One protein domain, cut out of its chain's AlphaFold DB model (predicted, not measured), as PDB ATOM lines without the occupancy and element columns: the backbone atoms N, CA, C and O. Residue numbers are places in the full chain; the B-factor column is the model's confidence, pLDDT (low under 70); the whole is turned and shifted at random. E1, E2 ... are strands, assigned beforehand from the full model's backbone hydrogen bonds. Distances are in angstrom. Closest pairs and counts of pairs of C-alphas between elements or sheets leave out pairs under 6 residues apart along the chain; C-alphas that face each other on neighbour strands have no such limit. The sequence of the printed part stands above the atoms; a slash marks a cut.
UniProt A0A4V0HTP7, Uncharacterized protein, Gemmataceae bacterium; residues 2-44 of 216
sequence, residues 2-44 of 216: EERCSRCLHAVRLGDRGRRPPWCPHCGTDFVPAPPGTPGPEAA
ATOM      1  N   GLU A   2       6.025  16.416  55.187       90.19
ATOM      2  CA  GLU A   2       5.245  15.930  54.045       90.19
ATOM      3  C   GLU A   2       3.772  16.276  54.260       90.19
ATOM      4  O   GLU A   2       3.218  16.025  55.328       90.19
ATOM      5  N   GLU A   3       3.154  16.883  53.252       94.31
ATOM      6  CA  GLU A   3       1.722  17.177  53.220       94.31
ATOM      7  C   GLU A   3       1.114  16.498  51.990       94.31
ATOM      8  O   GLU A   3       1.769  16.355  50.958       94.31
ATOM      9  N   ARG A   4      -0.145  16.062  52.071       93.75
ATOM     10  CA  ARG A   4      -0.835  15.455  50.923       93.75
ATOM     11  C   ARG A   4      -1.594  16.513  50.143       93.75
ATOM     12  O   ARG A   4      -2.194  17.397  50.742       93.75
ATOM     13  N   CYS A   5      -1.618  16.404  48.820       94.25
ATOM     14  CA  CYS A   5      -2.494  17.240  48.003       94.25
ATOM     15  C   CYS A   5      -3.955  16.798  48.172       94.25
ATOM     16  O   CYS A   5      -4.263  15.625  47.984       94.25
ATOM     17  N   SER A   6      -4.874  17.717  48.461       95.25
ATOM     18  CA  SER A   6      -6.306  17.422  48.622       95.25
ATOM     19  C   SER A   6      -6.982  16.926  47.340       95.25
ATOM     20  O   SER A   6      -8.045  16.314  47.406       95.25
ATOM     21  N   ARG A   7      -6.370  17.166  46.171       92.62
ATOM     22  CA  ARG A   7      -6.909  16.753  44.868       92.62
ATOM     23  C   ARG A   7      -6.506  15.339  44.464       92.62
ATOM     24  O   ARG A   7      -7.365  14.570  44.053       92.62
ATOM     25  N   CYS A   8      -5.217  15.003  44.547       93.00
ATOM     26  CA  CYS A   8      -4.691  13.713  44.078       93.00
ATOM     27  C   CYS A   8      -4.212  12.782  45.200       93.00
ATOM     28  O   CYS A   8      -3.766  11.673  44.916       93.00
ATOM     29  N   LEU A   9      -4.251  13.237  46.458       94.81
ATOM     30  CA  LEU A   9      -3.841  12.518  47.674       94.81
ATOM     31  C   LEU A   9      -2.378  12.041  47.713       94.81
ATOM     32  O   LEU A   9      -1.963  11.406  48.690       94.81
ATOM     33  N   HIS A  10      -1.569  12.388  46.711       93.12
ATOM     34  CA  HIS A  10      -0.136  12.116  46.708       93.12
ATOM     35  C   HIS A  10       0.582  13.002  47.725       93.12
ATOM     36  O   HIS A  10       0.212  14.163  47.939       93.12
ATOM     37  N   ALA A  11       1.599  12.428  48.365       93.81
ATOM     38  CA  ALA A  11       2.457  13.145  49.293       93.81
ATOM     39  C   ALA A  11       3.363  14.111  48.524       93.81
ATOM     40  O   ALA A  11       3.957  13.758  47.510       93.81
ATOM     41  N   VAL A  12       3.469  15.335  49.020       93.94
ATOM     42  CA  VAL A  12       4.323  16.385  48.480       93.94
ATOM     43  C   VAL A  12       5.304  16.786  49.571       93.94
ATOM     44  O   VAL A  12       4.914  17.158  50.682       93.94
ATOM     45  N   ARG A  13       6.598  16.696  49.261       94.50
ATOM     46  CA  ARG A  13       7.656  17.148  50.165       94.50
ATOM     47  C   ARG A  13       7.704  18.668  50.175       94.50
ATOM     48  O   ARG A  13       7.924  19.294  49.140       94.50
ATOM     49  N   LEU A  14       7.520  19.252  51.354       89.81
ATOM     50  CA  LEU A  14       7.768  20.672  51.569       89.81
ATOM     51  C   LEU A  14       9.281  20.896  51.652       89.81
ATOM     52  O   LEU A  14       9.977  20.120  52.311       89.81
ATOM     53  N   GLY A  15       9.783  21.949  51.001       83.44
ATOM     54  CA  GLY A  15      11.202  22.316  51.074       83.44
ATOM     55  C   GLY A  15      11.637  22.706  52.493       83.44
ATOM     56  O   GLY A  15      10.803  22.860  53.387       83.44
ATOM     57  N   ASP A  16      12.934  22.948  52.691       80.62
ATOM     58  CA  ASP A  16      13.582  23.087  54.013       80.62
ATOM     59  C   ASP A  16      13.006  24.174  54.941       80.62
ATOM     60  O   ASP A  16      13.267  24.180  56.139       80.62
ATOM     61  N   ARG A  17      12.191  25.095  54.414       86.38
ATOM     62  CA  ARG A  17      11.507  26.146  55.193       86.38
ATOM     63  C   ARG A  17      10.014  25.892  55.420       86.38
ATOM     64  O   ARG A  17       9.295  26.826  55.754       86.38
ATOM     65  N   GLY A  18       9.517  24.686  55.143       83.31
ATOM     66  CA  GLY A  18       8.083  24.379  55.202       83.31
ATOM     67  C   GLY A  18       7.247  25.160  54.180       83.31
ATOM     68  O   GLY A  18       6.029  25.245  54.312       83.31
ATOM     69  N   ARG A  19       7.883  25.757  53.162       88.88
ATOM     70  CA  ARG A  19       7.165  26.482  52.112       88.88
ATOM     71  C   ARG A  19       6.396  25.494  51.247       88.88
ATOM     72  O   ARG A  19       6.982  24.571  50.679       88.88
ATOM     73  N   ARG A  20       5.089  25.727  51.148       90.06
ATOM     74  CA  ARG A  20       4.202  25.000  50.245       90.06
ATOM     75  C   ARG A  20       4.545  25.352  48.803       90.06
ATOM     76  O   ARG A  20       4.717  26.539  48.511       90.06
ATOM     77  N   PRO A  21       4.671  24.357  47.913       88.62
ATOM     78  CA  PRO A  21       4.794  24.659  46.504       88.62
ATOM     79  C   PRO A  21       3.486  25.303  46.024       88.62
ATOM     80  O   PRO A  21       2.419  24.963  46.532       88.62
ATOM     81  N   PRO A  22       3.539  26.219  45.052       91.44
ATOM     82  CA  PRO A  22       2.338  26.803  44.456       91.44
ATOM     83  C   PRO A  22       1.458  25.770  43.727       91.44
ATOM     84  O   PRO A  22       0.244  25.934  43.666       91.44
ATOM     85  N   TRP A  23       2.035  24.672  43.226       94.00
ATOM     86  CA  TRP A  23       1.314  23.593  42.540       94.00
ATOM     87  C   TRP A  23       1.743  22.207  43.024       94.00
ATOM     88  O   TRP A  23       2.856  21.999  43.510       94.00
ATOM     89  N   CYS A  24       0.846  21.233  42.879       94.00
ATOM     90  CA  CYS A  24       1.154  19.837  43.144       94.00
ATOM     91  C   CYS A  24       1.970  19.250  41.978       94.00
ATOM     92  O   CYS A  24       1.484  19.262  40.845       94.00
ATOM     93  N   PRO A  25       3.154  18.660  42.229       93.38
ATOM     94  CA  PRO A  25       3.979  18.075  41.171       93.38
ATOM     95  C   PRO A  25       3.347  16.836  40.515       93.38
ATOM     96  O   PRO A  25       3.768  16.448  39.434       93.38
ATOM     97  N   HIS A  26       2.340  16.219  41.146       92.94
ATOM     98  CA  HIS A  26       1.686  15.017  40.622       92.94
ATOM     99  C   HIS A  26       0.497  15.316  39.706       92.94
ATOM    100  O   HIS A  26       0.311  14.619  38.716       92.94
ATOM    101  N   CYS A  27      -0.329  16.317  40.028       92.56
ATOM    102  CA  CYS A  27      -1.545  16.609  39.257       92.56
ATOM    103  C   CYS A  27      -1.546  17.969  38.551       92.56
ATOM    104  O   CYS A  27      -2.507  18.273  37.853       92.56
ATOM    105  N   GLY A  28      -0.517  18.802  38.740       91.25
ATOM    106  CA  GLY A  28      -0.375  20.095  38.059       91.25
ATOM    107  C   GLY A  28      -1.362  21.186  38.498       91.25
ATOM    108  O   GLY A  28      -1.315  22.293  37.975       91.25
ATOM    109  N   THR A  29      -2.247  20.906  39.458       90.94
ATOM    110  CA  THR A  29      -3.185  21.891  40.023       90.94
ATOM    111  C   THR A  29      -2.562  22.645  41.192       90.94
ATOM    112  O   THR A  29      -1.592  22.166  41.786       90.94
ATOM    113  N   ASP A  30      -3.164  23.767  41.593       93.75
ATOM    114  CA  ASP A  30      -2.739  24.488  42.794       93.75
ATOM    115  C   ASP A  30      -2.716  23.564  44.020       93.75
ATOM    116  O   ASP A  30      -3.600  22.716  44.222       93.75
ATOM    117  N   PHE A  31      -1.655  23.687  44.814       94.38
ATOM    118  CA  PHE A  31      -1.455  22.829  45.969       94.38
ATOM    119  C   PHE A  31      -2.315  23.306  47.138       94.38
ATOM    120  O   PHE A  31      -2.044  24.326  47.769       94.38
ATOM    121  N   VAL A  32      -3.332  22.515  47.462       95.69
ATOM    122  CA  VAL A  32      -4.120  22.660  48.684       95.69
ATOM    123  C   VAL A  32      -3.831  21.442  49.564       95.69
ATOM    124  O   VAL A  32      -4.006  20.317  49.087       95.69
ATOM    125  N   PRO A  33      -3.373  21.614  50.814       94.25
ATOM    126  CA  PRO A  33      -3.099  20.491  51.701       94.25
ATOM    127  C   PRO A  33      -4.400  19.779  52.088       94.25
ATOM    128  O   PRO A  33      -5.417  20.412  52.372       94.25
ATOM    129  N   ALA A  34      -4.372  18.451  52.092       92.25
ATOM    130  CA  ALA A  34      -5.459  17.631  52.602       92.25
ATOM    131  C   ALA A  34      -5.559  17.769  54.136       92.25
ATOM    132  O   ALA A  34      -4.538  17.996  54.794       92.25
ATOM    133  N   PRO A  35      -6.757  17.592  54.725       92.69
ATOM    134  CA  PRO A  35      -6.918  17.554  56.173       92.69
ATOM    135  C   PRO A  35      -5.975  16.527  56.828       92.69
ATOM    136  O   PRO A  35      -5.737  15.454  56.251       92.69
ATOM    137  N   PRO A  36      -5.446  16.807  58.032       88.56
ATOM    138  CA  PRO A  36      -4.639  15.838  58.766       88.56
ATOM    139  C   PRO A  36      -5.427  14.535  58.972       88.56
ATOM    140  O   PRO A  36      -6.616  14.563  59.274       88.56
ATOM    141  N   GLY A  37      -4.766  13.393  58.776       84.38
ATOM    142  CA  GLY A  37      -5.401  12.072  58.864       84.38
ATOM    143  C   GLY A  37      -6.065  11.572  57.576       84.38
ATOM    144  O   GLY A  37      -6.624  10.481  57.582       84.38
ATOM    145  N   THR A  38      -5.984  12.309  56.461       83.50
ATOM    146  CA  THR A  38      -6.497  11.816  55.171       83.50
ATOM    147  C   THR A  38      -5.668  10.609  54.694       83.50
ATOM    148  O   THR A  38      -4.456  10.764  54.486       83.50
ATOM    149  N   PRO A  39      -6.270   9.416  54.506       80.19
ATOM    150  CA  PRO A  39      -5.542   8.232  54.066       80.19
ATOM    151  C   PRO A  39      -5.002   8.423  52.646       80.19
ATOM    152  O   PRO A  39      -5.661   8.985  51.771       80.19
ATOM    153  N   GLY A  40      -3.765   7.976  52.428       77.94
ATOM    154  CA  GLY A  40      -3.148   7.989  51.105       77.94
ATOM    155  C   GLY A  40      -3.775   6.959  50.164       77.94
ATOM    156  O   GLY A  40      -4.367   5.988  50.636       77.94
ATOM    157  N   PRO A  41      -3.589   7.107  48.842       72.44
ATOM    158  CA  PRO A  41      -4.090   6.137  47.864       72.44
ATOM    159  C   PRO A  41      -3.502   4.731  48.081       72.44
ATOM    160  O   PRO A  41      -4.157   3.737  47.794       72.44
ATOM    161  N   GLU A  42      -2.309   4.639  48.669       66.31
ATOM    162  CA  GLU A  42      -1.653   3.374  49.020       66.31
ATOM    163  C   GLU A  42      -2.323   2.661  50.208       66.31
ATOM    164  O   GLU A  42      -2.345   1.437  50.258       66.31
ATOM    165  N   ALA A  43      -2.940   3.405  51.135       59.62
ATOM    166  CA  ALA A  43      -3.640   2.819  52.281       59.62
ATOM    167  C   ALA A  43      -4.969   2.157  51.877       59.62
ATOM    168  O   ALA A  43      -5.437   1.252  52.560       59.62
ATOM    169  N   ALA A  44      -5.556   2.564  50.746       55.91
ATOM    170  CA  ALA A  44      -6.754   1.928  50.201       55.91
ATOM    171  C   ALA A  44      -6.470   0.545  49.582       55.91
ATOM    172  O   ALA A  44      -7.393  -0.249  49.436       55.91
TER     173      ALA A  44
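Overview. This is residues 2 to 44 of the 216 residues of an uncharacterized protein of Gemmataceae bacterium (UniProt A0A4V0HTP7). Little regular structure is present: a small hairpin of two short strands, E1 and E2, is followed by a long winding stretch of loops, residues 14 to 44. The hairpin lies between the turn at Arg 17 and the last printed residue, Ala 44, which are at opposite ends of the long axis. The printed part has 43 residues, with no named helix and two named strands, E1 then E2, antiparallel; its class is all strand, though the strands hold only 6 residues. It is compact, with a radius of gyration of the C-alphas of 9.9 A, and elongated, spanning 30 by 19 by 15 A.

Arrangement. E1, residues 2 to 4, and E2, residues 11 to 13, form a hairpin through a short link of 6 residues. They are antiparallel neighbours, with 143 degrees between their directions. C-alphas 4 and 11 face each other at 4.3 A. N 12 and O 3, 2.8 A apart, are within hydrogen-bond range.

Along the chain. E1 begins at C-alpha 2 (5.245, 15.930, 54.045) and is 6.9 A long. E2 ends at C-alpha 13 (7.656, 17.148, 50.165) and is 6.6 A long.

Size, cuts and confidence. The C-alphas of Arg 17 and Ala 44 are the two farthest apart, 30.7 A. The printed part has no cut. Mean pLDDT of the printed part is 88.1; residues 42 to 44 are under 70.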